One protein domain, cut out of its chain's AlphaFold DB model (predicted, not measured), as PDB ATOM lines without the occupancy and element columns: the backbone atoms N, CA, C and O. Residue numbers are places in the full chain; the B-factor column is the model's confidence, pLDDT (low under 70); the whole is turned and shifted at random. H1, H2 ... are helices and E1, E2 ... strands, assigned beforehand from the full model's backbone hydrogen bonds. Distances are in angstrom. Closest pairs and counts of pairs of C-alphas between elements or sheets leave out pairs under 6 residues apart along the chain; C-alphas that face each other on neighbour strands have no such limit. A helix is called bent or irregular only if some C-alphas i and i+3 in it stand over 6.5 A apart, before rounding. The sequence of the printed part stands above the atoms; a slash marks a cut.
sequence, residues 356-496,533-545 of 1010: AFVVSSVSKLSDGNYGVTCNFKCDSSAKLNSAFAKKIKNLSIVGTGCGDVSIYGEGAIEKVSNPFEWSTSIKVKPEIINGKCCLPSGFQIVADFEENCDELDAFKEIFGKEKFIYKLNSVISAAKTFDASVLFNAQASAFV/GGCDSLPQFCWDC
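What this domain is: This is residues 356 to 496 and 533 to 545 of the 1010 residues of the protein "Flo11 domain-containing protein" of Candida tropicalis (strain ATCC MYA-3404 / T1) (UniProt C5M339). Two twisted sheets, E1 E2 E5 on one side and E4 E3 E8 E9 E10 on the other, are partly face to face and form a loose, incompletely closed barrel. H3 packs on the outside of E1, H1 and H2 lie at one end, and the small sheet E6 E7 E11 lies at the other. The 154 printed residues hold three named helices and eleven named strands in the order E1 E2 H1 E3 E4 E5 E6 E7 E8 H2 E9 H3 E10 E11; the class is mixed, helices and strands. The sheets E1 E2 E5 and E6 E7 E11 are antiparallel, and E4 E3 E8 E9 E10 is mixed. The whole is compact, with a radius of gyration of the C-alphas of 16.0 A and spans of 49 by 36 by 26 A.

Where its parts are: Find C-alpha 356 at (38.134, -16.148, 320.170); from there E1 runs 24.5 A to residue 364. E2, residues 370 to 378, covers 25.9 A, and H1 follows at 381 to 391, 14.7 A. Next read E3 at 392 to 398, E4 at 405 to 409, and E5 at 421 to 428, 20.9 A, which bends by 54 degrees at residue 425. E6 is 431 to 433, E7 436 to 438, E8 444 to 449, H2 456 to 463, and E9 467 to 473, 18.6 A. H3, 484 to 493, begins at (40.877, -20.120, 310.657); E10 is 537 to 539, and E11, 542 to 544, ends at (48.506, -13.803, 300.520).

How they stand to each other: Start at the hairpin E1 and E2, where N 358 and O 375 are within hydrogen-bond range at 2.9 A; E5 is the other antiparallel neighbour of E2, with N 372 and O 426 within hydrogen-bond range at 2.8 A. H3 is on this sheet, two layers with the helix on one face, over E1 at a height of 8.3 A; the closest C-alphas, Ser 360 and Ala 484, are 5.1 A apart. In the other sheet look for these pairs within hydrogen-bond range: N 397 and O 405 between E3 and E4, 2.8 A, N 446 and O 396 between E8 and E3, 2.8 A, N 447 and O 468 between E8 and E9, 2.8 A, and N 538 and O 471 between the neighbours E10 and E9, 2.7 A. The closest C-alphas of E4 and E5, Val 405 and Ile 426, are 7.6 A apart; those of E1 and E10, Phe 357 and Leu 538, 7.1 A. H1 stands up from this sheet over E3, at a height of 10.3 A, and H2 only grazes it. E5 runs on into E6 across a break of 2 residues, at 88 degrees; N 431 and O 438 are within hydrogen-bond range across the hairpin E6 and E7, at 2.9 A, and N 437 and O 543 are within hydrogen-bond range across the neighbours E7 and E11, at 2.8 A. In H2 and H3 every O i to N i+4 pair is within hydrogen-bond range, in H1 5 of 7; H1 is irregular, with C-alphas 387 and 390 7.4 A apart.

The domain as a whole: The two C-alphas farthest apart, Gly 435 and Asp 454, are 49.2 A apart. Residues 497 to 532 are cut out, and C-alphas 496 and 533 are 19.7 A apart across the cut. The link E4 to E5, 11 residues, is long. The mean pLDDT of the printed part is 76.6; look for values under 70 at 45 residues, among them 474 to 496 and 533 to 537.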
ATOM      1  N   ALA A 356      37.568 -15.853 321.476       75.31
ATOM      2  CA  ALA A 356      38.134 -16.148 320.170       75.31
ATOM      3  C   ALA A 356      37.804 -15.001 319.208       75.31
ATOM      4  O   ALA A 356      36.672 -14.514 319.194       75.31
ATOM      5  N   PHE A 357      38.778 -14.601 318.390       82.56
ATOM      6  CA  PHE A 357      38.580 -13.730 317.231       82.56
ATOM      7  C   PHE A 357      39.321 -14.324 316.038       82.56
ATOM      8  O   PHE A 357      40.522 -14.591 316.133       82.56
ATOM      9  N   VAL A 358      38.605 -14.549 314.936       81.50
ATOM     10  CA  VAL A 358      39.099 -15.315 313.788       81.50
ATOM     11  C   VAL A 358      38.523 -14.781 312.477       81.50
ATOM     12  O   VAL A 358      37.315 -14.587 312.354       81.50
ATOM     13  N   VAL A 359      39.378 -14.618 311.467       85.19
ATOM     14  CA  VAL A 359      38.975 -14.334 310.083       85.19
ATOM     15  C   VAL A 359      38.769 -15.657 309.339       85.19
ATOM     16  O   VAL A 359      39.755 -16.321 309.051       85.19
ATOM     17  N   SER A 360      37.526 -16.063 309.051       84.31
ATOM     18  CA  SER A 360      37.218 -17.376 308.442       84.31
ATOM     19  C   SER A 360      37.336 -17.420 306.923       84.31
ATOM     20  O   SER A 360      37.562 -18.489 306.365       84.31
ATOM     21  N   SER A 361      37.178 -16.286 306.240       85.44
ATOM     22  CA  SER A 361      37.341 -16.208 304.789       85.44
ATOM     23  C   SER A 361      37.820 -14.831 304.349       85.44
ATOM     24  O   SER A 361      37.568 -13.822 305.013       85.44
ATOM     25  N   VAL A 362      38.517 -14.813 303.215       89.12
ATOM     26  CA  VAL A 362      38.998 -13.610 302.538       89.12
ATOM     27  C   VAL A 362      38.753 -13.771 301.039       89.12
ATOM     28  O   VAL A 362      39.073 -14.816 300.478       89.12
ATOM     29  N   SER A 363      38.214 -12.744 300.387       89.69
ATOM     30  CA  SER A 363      38.023 -12.696 298.934       89.69
ATOM     31  C   SER A 363      38.448 -11.343 298.365       89.69
ATOM     32  O   SER A 363      38.227 -10.294 298.972       89.69
ATOM     33  N   LYS A 364      39.085 -11.352 297.192       90.31
ATOM     34  CA  LYS A 364      39.542 -10.149 296.483       90.31
ATOM     35  C   LYS A 364      38.353  -9.523 295.741       90.31
ATOM     36  O   LYS A 364      37.664 -10.208 294.991       90.31
ATOM     37  N   LEU A 365      38.076  -8.242 295.978       90.12
ATOM     38  CA  LEU A 365      36.971  -7.511 295.351       90.12
ATOM     39  C   LEU A 365      37.440  -6.804 294.074       90.12
ATOM     40  O   LEU A 365      38.609  -6.444 293.932       90.12
ATOM     41  N   SER A 366      36.501  -6.529 293.167       88.00
ATOM     42  CA  SER A 366      36.763  -5.879 291.874       88.00
ATOM     43  C   SER A 366      37.303  -4.444 291.965       88.00
ATOM     44  O   SER A 366      37.779  -3.913 290.966       88.00
ATOM     45  N   ASP A 367      37.273  -3.818 293.146       88.56
ATOM     46  CA  ASP A 367      37.878  -2.507 293.416       88.56
ATOM     47  C   ASP A 367      39.239  -2.584 294.139       88.56
ATOM     48  O   ASP A 367      39.729  -1.575 294.646       88.56
ATOM     49  N   GLY A 368      39.850  -3.774 294.211       83.56
ATOM     50  CA  GLY A 368      41.171  -4.003 294.815       83.56
ATOM     51  C   GLY A 368      41.190  -4.039 296.348       83.56
ATOM     52  O   GLY A 368      42.248  -4.240 296.946       83.56
ATOM     53  N   ASN A 369      40.033  -3.863 296.992       91.62
ATOM     54  CA  ASN A 369      39.839  -4.139 298.414       91.62
ATOM     55  C   ASN A 369      39.479  -5.624 298.621       91.62
ATOM     56  O   ASN A 369      39.380  -6.383 297.658       91.62
ATOM     57  N   TYR A 370      39.279  -6.053 299.866       91.94
ATOM     58  CA  TYR A 370      38.973  -7.447 300.199       91.94
ATOM     59  C   TYR A 370      37.685  -7.543 301.018       91.94
ATOM     60  O   TYR A 370      37.449  -6.726 301.909       91.94
ATOM     61  N   GLY A 371      36.859  -8.544 300.723       91.88
ATOM     62  CA  GLY A 371      35.822  -9.020 301.632       91.88
ATOM     63  C   GLY A 371      36.472  -9.938 302.662       91.88
ATOM     64  O   GLY A 371      37.224 -10.833 302.291       91.88
ATOM     65  N   VAL A 372      36.231  -9.697 303.947       90.88
ATOM     66  CA  VAL A 372      36.882 -10.408 305.054       90.88
ATOM     67  C   VAL A 372      35.822 -10.801 306.079       90.88
ATOM     68  O   VAL A 372      35.166  -9.930 306.647       90.88
ATOM     69  N   THR A 373      35.640 -12.098 306.327       90.06
ATOM     70  CA  THR A 373      34.629 -12.588 307.279       90.06
ATOM     71  C   THR A 373      35.228 -12.747 308.665       90.06
ATOM     72  O   THR A 373      36.032 -13.645 308.907       90.06
ATOM     73  N   CYS A 374      34.832 -11.865 309.577       88.31
ATOM     74  CA  CYS A 374      35.293 -11.814 310.957       88.31
ATOM     75  C   CYS A 374      34.306 -12.530 311.885       88.31
ATOM     76  O   CYS A 374      33.109 -12.253 311.851       88.31
ATOM     77  N   ASN A 375      34.822 -13.394 312.755       86.56
ATOM     78  CA  ASN A 375      34.066 -14.177 313.729       86.56
ATOM     79  C   ASN A 375      34.595 -13.871 315.127       86.56
ATOM     80  O   ASN A 375      35.809 -13.766 315.327       86.56
ATOM     81  N   PHE A 376      33.698 -13.772 316.100       86.50
ATOM     82  CA  PHE A 376      34.031 -13.459 317.482       86.50
ATOM     83  C   PHE A 376      33.136 -14.239 318.445       86.50
ATOM     84  O   PHE A 376      31.926 -14.313 318.233       86.50
ATOM     85  N   LYS A 377      33.705 -14.789 319.525       84.81
ATOM     86  CA  LYS A 377      32.942 -15.483 320.576       84.81
ATOM     87  C   LYS A 377      33.608 -15.359 321.945       84.81
ATOM     88  O   LYS A 377      34.769 -15.730 322.100       84.81
ATOM     89  N   CYS A 378      32.860 -14.900 322.945       81.12
ATOM     90  CA  CYS A 378      33.262 -14.922 324.355       81.12
ATOM     91  C   CYS A 378      32.855 -16.222 325.062       81.12
ATOM     92  O   CYS A 378      31.769 -16.758 324.833       81.12
ATOM     93  N   ASP A 379      33.646 -16.623 326.058       76.31
ATOM     94  CA  ASP A 379      33.204 -17.524 327.125       76.31
ATOM     95  C   ASP A 379      31.881 -17.039 327.749       76.31
ATOM     96  O   ASP A 379      31.738 -15.871 328.124       76.31
ATOM     97  N   SER A 380      30.918 -17.949 327.926       79.69
ATOM     98  CA  SER A 380      29.576 -17.621 328.445       79.69
ATOM     99  C   SER A 380      28.837 -16.516 327.662       79.69
ATOM    100  O   SER A 380      28.020 -15.800 328.252       79.69
ATOM    101  N   SER A 381      29.084 -16.394 326.350       84.69
ATOM    102  CA  SER A 381      28.463 -15.434 325.420       84.69
ATOM    103  C   SER A 381      26.977 -15.164 325.684       84.69
ATOM    104  O   SER A 381      26.598 -14.014 325.872       84.69
ATOM    105  N   ALA A 382      26.135 -16.197 325.775       84.44
ATOM    106  CA  ALA A 382      24.694 -16.066 326.014       84.44
ATOM    107  C   ALA A 382      24.351 -15.398 327.364       84.44
ATOM    108  O   ALA A 382      23.401 -14.624 327.458       84.44
ATOM    109  N   LYS A 383      25.149 -15.640 328.412       80.75
ATOM    110  CA  LYS A 383      24.946 -15.043 329.747       80.75
ATOM    111  C   LYS A 383      25.430 -13.590 329.792       80.75
ATOM    112  O   LYS A 383      24.840 -12.778 330.500       80.75
ATOM    113  N   LEU A 384      26.461 -13.254 329.010       83.19
ATOM    114  CA  LEU A 384      26.868 -11.867 328.764       83.19
ATOM    115  C   LEU A 384      25.820 -11.127 327.913       83.19
ATOM    116  O   LEU A 384      25.476  -9.995 328.245       83.19
ATOM    117  N   ASN A 385      25.241 -11.784 326.898       86.25
ATOM    118  CA  ASN A 385      24.163 -11.258 326.052       86.25
ATOM    119  C   ASN A 385      22.967 -10.810 326.907       86.25
ATOM    120  O   ASN A 385      22.644  -9.622 326.943       86.25
ATOM    121  N   SER A 386      22.394 -11.728 327.698       82.81
ATOM    122  CA  SER A 386      21.267 -11.430 328.595       82.81
ATOM    123  C   SER A 386      21.546 -10.288 329.580       82.81
ATOM    124  O   SER A 386      20.619  -9.574 329.954       82.81
ATOM    125  N   ALA A 387      22.800 -10.111 330.011       79.62
ATOM    126  CA  ALA A 387      23.175  -9.137 331.036       79.62
ATOM    127  C   ALA A 387      23.528  -7.738 330.504       79.62
ATOM    128  O   ALA A 387      23.291  -6.732 331.182       79.62
ATOM    129  N   PHE A 388      24.127  -7.672 329.313       82.44
ATOM    130  CA  PHE A 388      24.784  -6.466 328.808       82.44
ATOM    131  C   PHE A 388      24.324  -6.026 327.416       82.44
ATOM    132  O   PHE A 388      24.533  -4.866 327.083       82.44
ATOM    133  N   ALA A 389      23.684  -6.870 326.601       84.06
ATOM    134  CA  ALA A 389      23.359  -6.489 325.222       84.06
ATOM    135  C   ALA A 389      22.315  -5.361 325.142       84.06
ATOM    136  O   ALA A 389      22.495  -4.417 324.384       84.06
ATOM    137  N   LYS A 390      21.320  -5.353 326.045       83.50
ATOM    138  CA  LYS A 390      20.398  -4.213 326.248       83.50
ATOM    139  C   LYS A 390      21.071  -2.935 326.789       83.50
ATOM    140  O   LYS A 390      20.370  -1.975 327.062       83.50
ATOM    141  N   LYS A 391      22.388  -2.950 327.015       83.38
ATOM    142  CA  LYS A 391      23.200  -1.847 327.556       83.38
ATOM    143  C   LYS A 391      24.360  -1.489 326.622       83.38
ATOM    144  O   LYS A 391      25.190  -0.660 326.984       83.38
ATOM    145  N   ILE A 392      24.445  -2.126 325.451       84.69
ATOM    146  CA  ILE A 392      25.398  -1.802 324.387       84.69
ATOM    147  C   ILE A 392      24.646  -0.963 323.355       84.69
ATOM    148  O   ILE A 392      23.799  -1.462 322.618       84.69
ATOM    149  N   LYS A 393      24.983   0.324 323.319       86.88
ATOM    150  CA  LYS A 393      24.446   1.347 322.418       86.88
ATOM    151  C   LYS A 393      24.793   1.036 320.959       86.88
ATOM    152  O   LYS A 393      23.955   1.189 320.071       86.88
ATOM    153  N   ASN A 394      26.031   0.597 320.721       88.31
ATOM    154  CA  ASN A 394      26.556   0.227 319.408       88.31
ATOM    155  C   ASN A 394      27.721  -0.773 319.562       88.31
ATOM    156  O   ASN A 394      28.538  -0.622 320.471       88.31
ATOM    157  N   LEU A 395      27.828  -1.758 318.669       89.56
ATOM    158  CA  LEU A 395      29.078  -2.489 318.417       89.56
ATOM    159  C   LEU A 395      29.527  -2.145 317.003       89.56
ATOM    160  O   LEU A 395      28.774  -2.379 316.058       89.56
ATOM    161  N   SER A 396      30.748  -1.647 316.844       89.12
ATOM    162  CA  SER A 396      31.308  -1.309 315.542       89.12
ATOM    163  C   SER A 396      32.694  -1.902 315.314       89.12
ATOM    164  O   SER A 396      33.474  -2.131 316.239       89.12
ATOM    165  N   ILE A 397      32.994  -2.150 314.043       90.19
ATOM    166  CA  ILE A 397      34.321  -2.486 313.544       90.19
ATOM    167  C   ILE A 397      34.842  -1.244 312.824       90.19
ATOM    168  O   ILE A 397      34.256  -0.802 311.835       90.19
ATOM    169  N   VAL A 398      35.923  -0.664 313.337       90.88
ATOM    170  CA  VAL A 398      36.474   0.615 312.869       90.88
ATOM    171  C   VAL A 398      37.911   0.456 312.382       90.88
ATOM    172  O   VAL A 398      38.619  -0.462 312.797       90.88
ATOM    173  N   GLY A 399      38.366   1.349 311.504       89.31
ATOM    174  CA  GLY A 399      39.737   1.319 310.979       89.31
ATOM    175  C   GLY A 399      39.984   0.241 309.914       89.31
ATOM    176  O   GLY A 399      41.123  -0.163 309.704       89.31
ATOM    177  N   THR A 400      38.933  -0.203 309.218       90.88
ATOM    178  CA  THR A 400      38.989  -1.182 308.106       90.88
ATOM    179  C   THR A 400      39.737  -0.680 306.863       90.88
ATOM    180  O   THR A 400      40.065  -1.460 305.972       90.88
ATOM    181  N   GLY A 401      39.942   0.637 306.750       88.12
ATOM    182  CA  GLY A 401      40.482   1.298 305.559       88.12
ATOM    183  C   GLY A 401      39.480   1.496 304.408       88.12
ATOM    184  O   GLY A 401      39.810   2.205 303.458       88.12
ATOM    185  N   CYS A 402      38.264   0.940 304.500       81.94
ATOM    186  CA  CYS A 402      37.174   1.137 303.527       81.94
ATOM    187  C   CYS A 402      35.966   1.904 304.086       81.94
ATOM    188  O   CYS A 402      35.165   2.417 303.308       81.94
ATOM    189  N   GLY A 403      35.827   1.973 305.410       79.56
ATOM    190  CA  GLY A 403      34.697   2.586 306.107       79.56
ATOM    191  C   GLY A 403      34.379   1.829 307.394       79.56
ATOM    192  O   GLY A 403      34.496   0.604 307.444       79.56
ATOM    193  N   ASP A 404      34.013   2.560 308.441       79.94
ATOM    194  CA  ASP A 404      33.652   1.975 309.733       79.94
ATOM    195  C   ASP A 404      32.247   1.350 309.663       79.94
ATOM    196  O   ASP A 404      31.337   1.924 309.061       79.94
ATOM    197  N   VAL A 405      32.063   0.175 310.274       80.94
ATOM    198  CA  VAL A 405      30.836  -0.634 310.169       80.94
ATOM    199  C   VAL A 405      30.201  -0.815 311.548       80.94
ATOM    200  O   VAL A 405      30.802  -1.434 312.422       80.94
ATOM    201  N   SER A 406      28.982  -0.317 311.757       76.12
ATOM    202  CA  SER A 406      28.142  -0.641 312.922       76.12
ATOM    203  C   SER A 406      27.373  -1.951 312.695       76.12
ATOM    204  O   SER A 406      26.683  -2.099 311.686       76.12
ATOM    205  N   ILE A 407      27.496  -2.896 313.636       84.50
ATOM    206  CA  ILE A 407      27.034  -4.301 313.531       84.50
ATOM    207  C   ILE A 407      26.130  -4.769 314.695       84.50
ATOM    208  O   ILE A 407      25.527  -5.840 314.637       84.50
ATOM    209  N   TYR A 408      25.996  -3.971 315.758       86.56
ATOM    210  CA  TYR A 408      24.973  -4.143 316.802       86.56
ATOM    211  C   TYR A 408      24.430  -2.779 317.232       86.56
ATOM    212  O   TYR A 408      25.151  -1.788 317.172       86.56
ATOM    213  N   GLY A 409      23.195  -2.741 317.738       81.12
ATOM    214  CA  GLY A 409      22.609  -1.543 318.341       81.12
ATOM    215  C   GLY A 409      21.969  -0.586 317.332       81.12
ATOM    216  O   GLY A 409      21.449  -1.001 316.288       81.12
ATOM    217  N   GLU A 410      21.941   0.700 317.675       69.19
ATOM    218  CA  GLU A 410      21.305   1.730 316.851       69.19
ATOM    219  C   GLU A 410      22.220   2.150 315.688       69.19
ATOM    220  O   GLU A 410      23.382   2.503 315.882       69.19
ATOM    221  N   GLY A 411      21.701   2.085 314.457       67.38
ATOM    222  CA  GLY A 411      22.483   2.333 313.239       67.38
ATOM    223  C   GLY A 411      23.269   1.126 312.705       67.38
ATOM    224  O   GLY A 411      24.064   1.291 311.781       67.38
ATOM    225  N   ALA A 412      23.064  -0.082 313.237       73.50
ATOM    226  CA  ALA A 412      23.564  -1.306 312.608       73.50
ATOM    227  C   ALA A 412      22.718  -1.687 311.378       73.50
ATOM    228  O   ALA A 412      21.489  -1.751 311.474       73.50
ATOM    229  N   ILE A 413      23.378  -1.925 310.236       61.59
ATOM    230  CA  ILE A 413      22.723  -2.270 308.956       61.59
ATOM    231  C   ILE A 413      22.217  -3.716 309.001       61.59
ATOM    232  O   ILE A 413      21.055  -3.984 308.703       61.59
ATOM    233  N   GLU A 414      23.071  -4.627 309.464       60.38
ATOM    234  CA  GLU A 414      22.723  -5.998 309.825       60.38
ATOM    235  C   GLU A 414      22.838  -6.120 311.347       60.38
ATOM    236  O   GLU A 414      23.865  -5.771 311.932       60.38
ATOM    237  N   LYS A 415      21.765  -6.552 312.016       65.00
ATOM    238  CA  LYS A 415      21.703  -6.628 313.482       65.00
ATOM    239  C   LYS A 415      22.029  -8.038 313.948       65.00
ATOM    240  O   LYS A 415      21.153  -8.900 313.923       65.00
ATOM    241  N   VAL A 416      23.257  -8.271 314.408       59.34
ATOM    242  CA  VAL A 416      23.616  -9.590 314.948       59.34
ATOM    243  C   VAL A 416      22.948  -9.817 316.310       59.34
ATOM    244  O   VAL A 416      22.913  -8.926 317.155       59.34
ATOM    245  N   SER A 417      22.420 -11.017 316.556       81.50
ATOM    246  CA  SER A 417      21.592 -11.331 317.736       81.50
ATOM    247  C   SER A 417      22.332 -11.327 319.087       81.50
ATOM    248  O   SER A 417      21.697 -11.438 320.139       81.50
ATOM    249  N   ASN A 418      23.667 -11.245 319.083       88.00
ATOM    250  CA  ASN A 418      24.502 -11.294 320.281       88.00
ATOM    251  C   ASN A 418      25.830 -10.525 320.070       88.00
ATOM    252  O   ASN A 418      26.670 -10.972 319.293       88.00
ATOM    253  N   PRO A 419      26.101  -9.414 320.784       87.44
ATOM    254  CA  PRO A 419      27.361  -8.676 320.641       87.44
ATOM    255  C   PRO A 419      28.577  -9.413 321.242       87.44
ATOM    256  O   PRO A 419      29.712  -8.976 321.059       87.44
ATOM    257  N   PHE A 420      28.363 -10.543 321.929       87.94
ATOM    258  CA  PHE A 420      29.404 -11.422 322.477       87.94
ATOM    259  C   PHE A 420      29.594 -12.728 321.684       87.94
ATOM    260  O   PHE A 420      30.426 -13.548 322.076       87.94
ATOM    261  N   GLU A 421      28.828 -12.945 320.611       89.19
ATOM    262  CA  GLU A 421      28.978 -14.080 319.691       89.19
ATOM    263  C   GLU A 421      28.398 -13.735 318.314       89.19
ATOM    264  O   GLU A 421      27.182 -13.675 318.148       89.19
ATOM    265  N   TRP A 422      29.270 -13.479 317.338       89.62
ATOM    266  CA  TRP A 422      28.882 -12.972 316.023       89.62
ATOM    267  C   TRP A 422      29.832 -13.402 314.902       89.62
ATOM    268  O   TRP A 422      31.001 -13.712 315.129       89.62
ATOM    269  N   SER A 423      29.314 -13.366 313.674       88.25
ATOM    270  CA  SER A 423      30.065 -13.468 312.423       88.25
ATOM    271  C   SER A 423      29.552 -12.394 311.461       88.25
ATOM    272  O   SER A 423      28.349 -12.128 311.440       88.25
ATOM    273  N   THR A 424      30.439 -11.731 310.718       87.81
ATOM    274  CA  THR A 424      30.069 -10.698 309.733       87.81
ATOM    275  C   THR A 424      31.169 -10.499 308.688       87.81
ATOM    276  O   THR A 424      32.361 -10.549 309.007       87.81
ATOM    277  N   SER A 425      30.778 -10.267 307.434       88.88
ATOM    278  CA  SER A 425      31.692  -9.992 306.323       88.88
ATOM    279  C   SER A 425      31.858  -8.486 306.129       88.88
ATOM    280  O   SER A 425      30.934  -7.780 305.736       88.88
ATOM    281  N   ILE A 426      33.066  -7.992 306.386       90.31
ATOM    282  CA  ILE A 426      33.431  -6.578 306.262       90.31
ATOM    283  C   ILE A 426      34.289  -6.332 305.022       90.31
ATOM    284  O   ILE A 426      35.020  -7.209 304.563       90.31
ATOM    285  N   LYS A 427      34.249  -5.103 304.505       92.44
ATOM    286  CA  LYS A 427      35.153  -4.653 303.445       92.44
ATOM    287  C   LYS A 427      36.408  -4.031 304.060       92.44
ATOM    288  O   LYS A 427      36.300  -3.132 304.891       92.44
ATOM    289  N   VAL A 428      37.583  -4.504 303.652       93.00
ATOM    290  CA  VAL A 428      38.887  -4.126 304.215       93.00
ATOM    291  C   VAL A 428      39.852  -3.714 303.107       93.00
ATOM    292  O   VAL A 428      39.978  -4.399 302.092       93.00
ATOM    293  N   LYS A 429      40.585  -2.622 303.332       93.88
ATOM    294  CA  LYS A 429      41.740  -2.225 302.523       93.88
ATOM    295  C   LYS A 429      43.003  -2.648 303.274       93.88
ATOM    296  O   LYS A 429      43.353  -1.957 304.228       93.88
ATOM    297  N   PRO A 430      43.659  -3.765 302.918       91.50
ATOM    298  CA  PRO A 430      44.728  -4.324 303.734       91.50
ATOM    299  C   PRO A 430      45.972  -3.441 303.795       91.50
ATOM    300  O   PRO A 430      46.280  -2.672 302.882       91.50
ATOM    301  N   GLU A 431      46.723  -3.624 304.872       90.88
ATOM    302  CA  GLU A 431      48.084  -3.124 305.020       90.88
ATOM    303  C   GLU A 431      49.050  -4.223 304.555       90.88
ATOM    304  O   GLU A 431      48.964  -5.360 305.019       90.88
ATOM    305  N   ILE A 432      49.935  -3.916 303.601       88.19
ATOM    306  CA  ILE A 432      50.891  -4.896 303.064       88.19
ATOM    307  C   ILE A 432      52.107  -4.951 303.990       88.19
ATOM    308  O   ILE A 432      52.867  -3.987 304.084       88.19
ATOM    309  N   ILE A 433      52.306  -6.089 304.656       84.94
ATOM    310  CA  ILE A 433      53.390  -6.315 305.617       84.94
ATOM    311  C   ILE A 433      54.206  -7.517 305.141       84.94
ATOM    312  O   ILE A 433      53.700  -8.633 305.043       84.94
ATOM    313  N   ASN A 434      55.491  -7.293 304.844       85.06
ATOM    314  CA  ASN A 434      56.429  -8.323 304.371       85.06
ATOM    315  C   ASN A 434      55.914  -9.127 303.151       85.06
ATOM    316  O   ASN A 434      56.152 -10.327 303.057       85.06
ATOM    317  N   GLY A 435      55.184  -8.475 302.237       84.12
ATOM    318  CA  GLY A 435      54.610  -9.092 301.032       84.12
ATOM    319  C   GLY A 435      53.240  -9.758 301.216       84.12
ATOM    320  O   GLY A 435      52.571 -10.017 300.220       84.12
ATOM    321  N   LYS A 436      52.776  -9.974 302.454       86.62
ATOM    322  CA  LYS A 436      51.414 -10.455 302.739       86.62
ATOM    323  C   LYS A 436      50.445  -9.291 302.945       86.62
ATOM    324  O   LYS A 436      50.825  -8.233 303.447       86.62
ATOM    325  N   CYS A 437      49.183  -9.501 302.589       90.19
ATOM    326  CA  CYS A 437      48.087  -8.574 302.846       90.19
ATOM    327  C   CYS A 437      47.535  -8.841 304.250       90.19
ATOM    328  O   CYS A 437      47.196  -9.974 304.570       90.19
ATOM    329  N   CYS A 438      47.452  -7.823 305.103       89.88
ATOM    330  CA  CYS A 438      47.018  -7.980 306.490       89.88
ATOM    331  C   CYS A 438      45.862  -7.045 306.855       89.88
ATOM    332  O   CYS A 438      45.665  -6.002 306.226       89.88
ATOM    333  N   LEU A 439      45.137  -7.372 307.932       90.81
ATOM    334  CA  LEU A 439      44.215  -6.417 308.555       90.81
ATOM    335  C   LEU A 439      44.986  -5.131 308.947       90.81
ATOM    336  O   LEU A 439      46.080  -5.242 309.508       90.81
ATOM    337  N   PRO A 440      44.460  -3.920 308.678       90.06
ATOM    338  CA  PRO A 440      45.178  -2.678 308.963       90.06
ATOM    339  C   PRO A 440      45.503  -2.496 310.442       90.06
ATOM    340  O   PRO A 440      44.661  -2.753 311.297       90.06
ATOM    341  N   SER A 441      46.671  -1.941 310.753       85.88
ATOM    342  CA  SER A 441      47.101  -1.604 312.122       85.88
ATOM    343  C   SER A 441      46.122  -0.702 312.899       85.88
ATOM    344  O   SER A 441      46.109  -0.712 314.130       85.88
ATOM    345  N   GLY A 442      45.262   0.050 312.201       86.62
ATOM    346  CA  GLY A 442      44.177   0.843 312.792       86.62
ATOM    347  C   GLY A 442      42.917   0.060 313.197       86.62
ATOM    348  O   GLY A 442      42.064   0.627 313.888       86.62
ATOM    349  N   PHE A 443      42.790  -1.207 312.788       90.56
ATOM    350  CA  PHE A 443      41.602  -2.043 312.973       90.56
ATOM    351  C   PHE A 443      41.276  -2.270 314.453       90.56
ATOM    352  O   PHE A 443      42.121  -2.708 315.245       90.56
ATOM    353  N   GLN A 444      40.029  -1.980 314.822       89.25
ATOM    354  CA  GLN A 444      39.521  -2.074 316.186       89.25
ATOM    355  C   GLN A 444      38.073  -2.577 316.207       89.25
ATOM    356  O   GLN A 444      37.266  -2.212 315.355       89.25
ATOM    357  N   ILE A 445      37.732  -3.355 317.235       88.31
ATOM    358  CA  ILE A 445      36.353  -3.729 317.576       88.31
ATOM    359  C   ILE A 445      35.962  -2.891 318.793       88.31
ATOM    360  O   ILE A 445      36.641  -2.950 319.820       88.31
ATOM    361  N   VAL A 446      34.894  -2.103 318.679       87.94
ATOM    362  CA  VAL A 446      34.480  -1.091 319.659       87.94
ATOM    363  C   VAL A 446      33.041  -1.353 320.095       87.94
ATOM    364  O   VAL A 446      32.122  -1.218 319.294       87.94
ATOM    365  N   ALA A 447      32.833  -1.701 321.364       87.25
ATOM    366  CA  ALA A 447      31.508  -1.765 321.978       87.25
ATOM    367  C   ALA A 447      31.283  -0.525 322.853       87.25
ATOM    368  O   ALA A 447      31.944  -0.347 323.883       87.25
ATOM    369  N   ASP A 448      30.342   0.317 322.442       86.12
ATOM    370  CA  ASP A 448      29.893   1.498 323.172       86.12
ATOM    371  C   ASP A 448      28.739   1.115 324.094       86.12
ATOM    372  O   ASP A 448      27.727   0.584 323.634       86.12
ATOM    373  N   PHE A 449      28.859   1.408 325.388       82.69
ATOM    374  CA  PHE A 449      27.786   1.170 326.352       82.69
ATOM    375  C   PHE A 449      26.848   2.378 326.463       82.69
ATOM    376  O   PHE A 449      27.205   3.507 326.122       82.69
ATOM    377  N   GLU A 450      25.621   2.134 326.918       80.56
ATOM    378  CA  GLU A 450      24.641   3.188 327.166       80.56
ATOM    379  C   GLU A 450      25.059   4.077 328.341       80.56
ATOM    380  O   GLU A 450      25.338   3.616 329.453       80.56
ATOM    381  N   GLU A 451      25.041   5.383 328.093       65.62
ATOM    382  CA  GLU A 451      25.145   6.403 329.125       65.62
ATOM    383  C   GLU A 451      23.916   6.295 330.051       65.62
ATOM    384  O   GLU A 451      22.782   6.445 329.594       65.62
ATOM    385  N   ASN A 452      24.148   6.111 331.359       62.41
ATOM    386  CA  ASN A 452      23.145   6.019 332.441       62.41
ATOM    387  C   ASN A 452      22.442   4.657 332.683       62.41
ATOM    388  O   ASN A 452      21.309   4.650 333.159       62.41
ATOM    389  N   CYS A 453      23.094   3.504 332.471       62.81
ATOM    390  CA  CYS A 453      22.680   2.278 333.185       62.81
ATOM    391  C   CYS A 453      23.239   2.253 334.628       62.81
ATOM    392  O   CYS A 453      24.361   2.699 334.858       62.81
ATOM    393  N   ASP A 454      22.492   1.726 335.609       64.56
ATOM    394  CA  ASP A 454      22.912   1.711 337.030       64.56
ATOM    395  C   ASP A 454      24.216   0.921 337.258       64.56
ATOM    396  O   ASP A 454      25.004   1.215 338.159       64.56
ATOM    397  N   GLU A 455      24.484  -0.087 336.424       64.81
ATOM    398  CA  GLU A 455      25.725  -0.859 336.479       64.81
ATOM    399  C   GLU A 455      26.893  -0.198 335.726       64.81
ATOM    400  O   GLU A 455      28.012  -0.717 335.777       64.81
ATOM    401  N   LEU A 456      26.678   0.957 335.078       66.94
ATOM    402  CA  LEU A 456      27.727   1.720 334.397       66.94
ATOM    403  C   LEU A 456      28.804   2.197 335.373       66.94
ATOM    404  O   LEU A 456      29.972   2.232 335.002       66.94
ATOM    405  N   ASP A 457      28.454   2.515 336.621       68.38
ATOM    406  CA  ASP A 457      29.438   2.908 337.637       68.38
ATOM    407  C   ASP A 457      30.350   1.735 338.021       68.38
ATOM    408  O   ASP A 457      31.568   1.897 338.097       68.38
ATOM    409  N   ALA A 458      29.798   0.524 338.159       68.75
ATOM    410  CA  ALA A 458      30.594  -0.687 338.370       68.75
ATOM    411  C   ALA A 458      31.438  -1.035 337.129       68.75
ATOM    412  O   ALA A 458      32.585  -1.473 337.248       68.75
ATOM    413  N   PHE A 459      30.899  -0.813 335.925       71.38
ATOM    414  CA  PHE A 459      31.624  -0.977 334.666       71.38
ATOM    415  C   PHE A 459      32.798   0.011 334.564       71.38
ATOM    416  O   PHE A 459      33.925  -0.395 334.274       71.38
ATOM    417  N   LYS A 460      32.574   1.288 334.894       72.56
ATOM    418  CA  LYS A 460      33.594   2.345 334.969       72.56
ATOM    419  C   LYS A 460      34.647   2.051 336.039       72.56
ATOM    420  O   LYS A 460      35.829   2.224 335.757       72.56
ATOM    421  N   GLU A 461      34.263   1.538 337.208       71.00
ATOM    422  CA  GLU A 461      35.198   1.074 338.250       71.00
ATOM    423  C   GLU A 461      36.127  -0.042 337.731       71.00
ATOM    424  O   GLU A 461      37.304  -0.109 338.096       71.00
ATOM    425  N   ILE A 462      35.631  -0.912 336.841       66.88
ATOM    426  CA  ILE A 462      36.367  -2.084 336.352       66.88
ATOM    427  C   ILE A 462      37.132  -1.861 335.033       66.88
ATOM    428  O   ILE A 462      38.195  -2.474 334.876       66.88
ATOM    429  N   PHE A 463      36.670  -0.999 334.126       67.69
ATOM    430  CA  PHE A 463      37.301  -0.742 332.817       67.69
ATOM    431  C   PHE A 463      37.838   0.686 332.633       67.69
ATOM    432  O   PHE A 463      38.601   0.935 331.699       67.69
ATOM    433  N   GLY A 464      37.454   1.638 333.490       64.69
ATOM    434  CA  GLY A 464      37.870   3.045 333.407       64.69
ATOM    435  C   GLY A 464      37.331   3.817 332.194       64.69
ATOM    436  O   GLY A 464      37.792   4.927 331.934       64.69
ATOM    437  N   LYS A 465      36.404   3.232 331.423       70.12
ATOM    438  CA  LYS A 465      35.868   3.756 330.156       70.12
ATOM    439  C   LYS A 465      34.404   3.339 329.981       70.12
ATOM    440  O   LYS A 465      33.986   2.320 330.516       70.12
ATOM    441  N   GLU A 466      33.669   4.087 329.161       72.19
ATOM    442  CA  GLU A 466      32.316   3.747 328.665       72.19
ATOM    443  C   GLU A 466      32.354   2.904 327.376       72.19
ATOM    444  O   GLU A 466      31.326   2.445 326.885       72.19
ATOM    445  N   LYS A 467      33.557   2.703 326.826       77.31
ATOM    446  CA  LYS A 467      33.819   1.951 325.600       77.31
ATOM    447  C   LYS A 467      34.736   0.776 325.898       77.31
ATOM    448  O   LYS A 467      35.806   0.966 326.487       77.31
ATOM    449  N   PHE A 468      34.355  -0.406 325.436       78.12
ATOM    450  CA  PHE A 468      35.229  -1.569 325.375       78.12
ATOM    451  C   PHE A 468      35.862  -1.636 323.980       78.12
ATOM    452  O   PHE A 468      35.162  -1.475 322.985       78.12
ATOM    453  N   ILE A 469      37.189  -1.780 323.898       80.12
ATOM    454  CA  ILE A 469      37.939  -1.647 322.640       80.12
ATOM    455  C   ILE A 469      39.004  -2.736 322.555       80.12
ATOM    456  O   ILE A 469      39.973  -2.697 323.312       80.12
ATOM    457  N   TYR A 470      38.877  -3.626 321.575       82.12
ATOM    458  CA  TYR A 470      39.992  -4.439 321.096       82.12
ATOM    459  C   TYR A 470      40.686  -3.725 319.934       82.12
ATOM    460  O   TYR A 470      40.015  -3.150 319.078       82.12
ATOM    461  N   LYS A 471      42.017  -3.791 319.869       82.06
ATOM    462  CA  LYS A 471      42.843  -3.333 318.734       82.06
ATOM    463  C   LYS A 471      43.560  -4.526 318.106       82.06
ATOM    464  O   LYS A 471      43.552  -5.591 318.709       82.06
ATOM    465  N   LEU A 472      44.242  -4.377 316.972       79.81
ATOM    466  CA  LEU A 472      45.270  -5.357 316.590       79.81
ATOM    467  C   LEU A 472      46.544  -5.207 317.434       79.81
ATOM    468  O   LEU A 472      46.877  -4.127 317.928       79.81
ATOM    469  N   ASN A 473      47.275  -6.309 317.559       70.69
ATOM    470  CA  ASN A 473      48.655  -6.369 318.009       70.69
ATOM    471  C   ASN A 473      49.557  -6.485 316.775       70.69
ATOM    472  O   ASN A 473      49.684  -7.575 316.217       70.69
ATOM    473  N   SER A 474      50.165  -5.382 316.333       59.16
ATOM    474  CA  SER A 474      51.006  -5.334 315.125       59.16
ATOM    475  C   SER A 474      52.353  -6.050 315.321       59.16
ATOM    476  O   SER A 474      53.416  -5.432 315.402       59.16
ATOM    477  N   VAL A 475      52.314  -7.381 315.407       56.75
ATOM    478  CA  VAL A 475      53.487  -8.251 315.541       56.75
ATOM    479  C   VAL A 475      54.121  -8.462 314.164       56.75
ATOM    480  O   VAL A 475      53.687  -9.292 313.374       56.75
ATOM    481  N   ILE A 476      55.180  -7.702 313.886       50.50
ATOM    482  CA  ILE A 476      55.864  -7.650 312.577       50.50
ATOM    483  C   ILE A 476      56.650  -8.950 312.264       50.50
ATOM    484  O   ILE A 476      57.030  -9.207 311.121       50.50
ATOM    485  N   SER A 477      56.911  -9.792 313.269       42.91
ATOM    486  CA  SER A 477      57.734 -11.001 313.142       42.91
ATOM    487  C   SER A 477      56.924 -12.245 312.752       42.91
ATOM    488  O   SER A 477      56.227 -12.809 313.594       42.91
ATOM    489  N   ALA A 478      57.127 -12.718 311.518       42.06
ATOM    490  CA  ALA A 478      56.594 -13.968 310.963       42.06
ATOM    491  C   ALA A 478      55.055 -14.076 310.963       42.06
ATOM    492  O   ALA A 478      54.457 -14.793 311.766       42.06
ATOM    493  N   ALA A 479      54.433 -13.420 309.978       45.91
ATOM    494  CA  ALA A 479      53.048 -13.653 309.580       45.91
ATOM    495  C   ALA A 479      52.873 -15.093 309.055       45.91
ATOM    496  O   ALA A 479      53.036 -15.367 307.864       45.91
ATOM    497  N   LYS A 480      52.585 -16.024 309.969       48.59
ATOM    498  CA  LYS A 480      52.185 -17.391 309.629       48.59
ATOM    499  C   LYS A 480      50.804 -17.376 308.982       48.59
ATOM    500  O   LYS A 480      49.935 -16.617 309.403       48.59
ATOM    501  N   THR A 481      50.599 -18.253 308.009       44.31
ATOM    502  CA  THR A 481      49.255 -18.668 307.611       44.31
ATOM    503  C   THR A 481      48.604 -19.420 308.775       44.31
ATOM    504  O   THR A 481      49.265 -20.170 309.498       44.31
ATOM    505  N   PHE A 482      47.311 -19.187 308.981       51.28
ATOM    506  CA  PHE A 482      46.511 -19.858 309.998       51.28
ATOM    507  C   PHE A 482      45.261 -20.419 309.328       51.28
ATOM    508  O   PHE A 482      44.510 -19.653 308.727       51.28
ATOM    509  N   ASP A 483      45.012 -21.722 309.474       49.16
ATOM    510  CA  ASP A 483      43.671 -22.247 309.235       49.16
ATOM    511  C   ASP A 483      42.746 -21.662 310.304       49.16
ATOM    512  O   ASP A 483      42.887 -21.909 311.506       49.16
ATOM    513  N   ALA A 484      41.828 -20.829 309.838       52.53
ATOM    514  CA  ALA A 484      40.877 -20.120 310.657       52.53
ATOM    515  C   ALA A 484      39.861 -21.054 311.320       52.53
ATOM    516  O   ALA A 484      39.580 -20.909 312.508       52.53
ATOM    517  N   SER A 485      39.336 -22.028 310.584       48.41
ATOM    518  CA  SER A 485      38.332 -22.975 311.072       48.41
ATOM    519  C   SER A 485      38.924 -23.892 312.138       48.41
ATOM    520  O   SER A 485      38.330 -24.066 313.202       48.41
ATOM    521  N   VAL A 486      40.135 -24.409 311.914       54.69
ATOM    522  CA  VAL A 486      40.869 -25.224 312.893       54.69
ATOM    523  C   VAL A 486      41.261 -24.389 314.111       54.69
ATOM    524  O   VAL A 486      41.075 -24.844 315.238       54.69
ATOM    525  N   LEU A 487      41.746 -23.154 313.936       53.69
ATOM    526  CA  LEU A 487      42.119 -22.289 315.062       53.69
ATOM    527  C   LEU A 487      40.898 -21.828 315.875       53.69
ATOM    528  O   LEU A 487      40.968 -21.813 317.104       53.69
ATOM    529  N   PHE A 488      39.770 -21.524 315.225       56.34
ATOM    530  CA  PHE A 488      38.500 -21.243 315.899       56.34
ATOM    531  C   PHE A 488      38.011 -22.469 316.664       56.34
ATOM    532  O   PHE A 488      37.756 -22.363 317.858       56.34
ATOM    533  N   ASN A 489      37.955 -23.643 316.033       54.81
ATOM    534  CA  ASN A 489      37.482 -24.870 316.675       54.81
ATOM    535  C   ASN A 489      38.421 -25.345 317.798       54.81
ATOM    536  O   ASN A 489      37.945 -25.858 318.809       54.81
ATOM    537  N   ALA A 490      39.733 -25.110 317.701       57.75
ATOM    538  CA  ALA A 490      40.689 -25.371 318.779       57.75
ATOM    539  C   ALA A 490      40.527 -24.389 319.956       57.75
ATOM    540  O   ALA A 490      40.521 -24.806 321.114       57.75
ATOM    541  N   GLN A 491      40.342 -23.090 319.689       55.88
ATOM    542  CA  GLN A 491      40.043 -22.106 320.741       55.88
ATOM    543  C   GLN A 491      38.654 -22.328 321.361       55.88
ATOM    544  O   GLN A 491      38.485 -22.128 322.564       55.88
ATOM    545  N   ALA A 492      37.682 -22.783 320.568       55.97
ATOM    546  CA  ALA A 492      36.307 -22.997 320.992       55.97
ATOM    547  C   ALA A 492      36.114 -24.311 321.762       55.97
ATOM    548  O   ALA A 492      35.429 -24.317 322.779       55.97
ATOM    549  N   SER A 493      36.769 -25.403 321.361       53.09
ATOM    550  CA  SER A 493      36.829 -26.633 322.171       53.09
ATOM    551  C   SER A 493      37.644 -26.443 323.459       53.09
ATOM    552  O   SER A 493      37.390 -27.112 324.461       53.09
ATOM    553  N   ALA A 494      38.558 -25.463 323.490       51.53
ATOM    554  CA  ALA A 494      39.203 -25.006 324.716       51.53
ATOM    555  C   ALA A 494      38.286 -24.167 325.641       51.53
ATOM    556  O   ALA A 494      38.674 -23.941 326.793       51.53
ATOM    557  N   PHE A 495      37.067 -23.775 325.226       56.53
ATOM    558  CA  PHE A 495      35.997 -23.322 326.139       56.53
ATOM    559  C   PHE A 495      35.426 -24.515 326.933       56.53
ATOM    560  O   PHE A 495      34.249 -24.865 326.835       56.53
ATOM    561  N   VAL A 496      36.262 -25.179 327.735       48.41
ATOM    562  CA  VAL A 496      35.813 -26.283 328.593       48.41
ATOM    563  C   VAL A 496      34.778 -25.744 329.584       48.41
ATOM    564  O   VAL A 496      35.093 -24.854 330.373       48.41
ATOM    565  N   GLY A 533      45.826 -10.432 330.654       41.44
ATOM    566  CA  GLY A 533      47.267 -10.390 330.383       41.44
ATOM    567  C   GLY A 533      47.659  -9.715 329.065       41.44
ATOM    568  O   GLY A 533      48.368 -10.310 328.264       41.44
ATOM    569  N   GLY A 534      47.259  -8.451 328.868       46.09
ATOM    570  CA  GLY A 534      47.757  -7.613 327.763       46.09
ATOM    571  C   GLY A 534      46.980  -7.714 326.444       46.09
ATOM    572  O   GLY A 534      47.499  -7.303 325.411       46.09
ATOM    573  N   CYS A 535      45.751  -8.236 326.474       49.69
ATOM    574  CA  CYS A 535      44.982  -8.613 325.284       49.69
ATOM    575  C   CYS A 535      43.820  -7.666 324.908       49.69
ATOM    576  O   CYS A 535      42.864  -8.107 324.278       49.69
ATOM    577  N   ASP A 536      43.971  -6.346 325.090       58.12
ATOM    578  CA  ASP A 536      43.244  -5.334 324.279       58.12
ATOM    579  C   ASP A 536      43.746  -5.352 322.797       58.12
ATOM    580  O   ASP A 536      43.793  -4.332 322.109       58.12
ATOM    581  N   SER A 537      44.236  -6.504 322.323       63.72
ATOM    582  CA  SER A 537      45.240  -6.650 321.267       63.72
ATOM    583  C   SER A 537      45.096  -8.028 320.595       63.72
ATOM    584  O   SER A 537      45.732  -9.010 320.979       63.72
ATOM    585  N   LEU A 538      44.191  -8.090 319.618       72.44
ATOM    586  CA  LEU A 538      43.898  -9.216 318.728       72.44
ATOM    587  C   LEU A 538      45.144  -9.603 317.908       72.44
ATOM    588  O   LEU A 538      45.961  -8.730 317.607       72.44
ATOM    589  N   PRO A 539      45.306 -10.867 317.484       72.00
ATOM    590  CA  PRO A 539      46.417 -11.246 316.614       72.00
ATOM    591  C   PRO A 539      46.348 -10.519 315.261       72.00
ATOM    592  O   PRO A 539      45.278 -10.417 314.659       72.00
ATOM    593  N   GLN A 540      47.496 -10.057 314.756       82.00
ATOM    594  CA  GLN A 540      47.622  -9.567 313.381       82.00
ATOM    595  C   GLN A 540      47.295 -10.709 312.406       82.00
ATOM    596  O   GLN A 540      48.071 -11.657 312.284       82.00
ATOM    597  N   PHE A 541      46.156 -10.625 311.715       85.25
ATOM    598  CA  PHE A 541      45.790 -11.592 310.681       85.25
ATOM    599  C   PHE A 541      46.317 -11.144 309.313       85.25
ATOM    600  O   PHE A 541      46.162  -9.978 308.941       85.25
ATOM    601  N   CYS A 542      46.923 -12.077 308.579       86.69
ATOM    602  CA  CYS A 542      47.543 -11.858 307.276       86.69
ATOM    603  C   CYS A 542      47.274 -13.039 306.336       86.69
ATOM    604  O   CYS A 542      47.330 -14.195 306.752       86.69
ATOM    605  N   TRP A 543      47.051 -12.727 305.065       86.94
ATOM    606  CA  TRP A 543      46.813 -13.640 303.952       86.94
ATOM    607  C   TRP A 543      47.700 -13.252 302.761       86.94
ATOM    608  O   TRP A 543      48.344 -12.201 302.757       86.94
ATOM    609  N   ASP A 544      47.750 -14.093 301.736       87.81
ATOM    610  CA  ASP A 544      48.506 -13.803 300.520       87.81
ATOM    611  C   ASP A 544      47.673 -12.942 299.561       87.81
ATOM    612  O   ASP A 544      46.500 -13.214 299.311       87.81
ATOM    613  N   CYS A 545      48.258 -11.852 299.052       84.56
ATOM    614  CA  CYS A 545      47.525 -10.838 298.279       84.56
ATOM    615  C   CYS A 545      46.940 -11.366 296.955       84.56
ATOM    616  O   CYS A 545      46.050 -10.746 296.375       84.56
TER     617      CYS A 545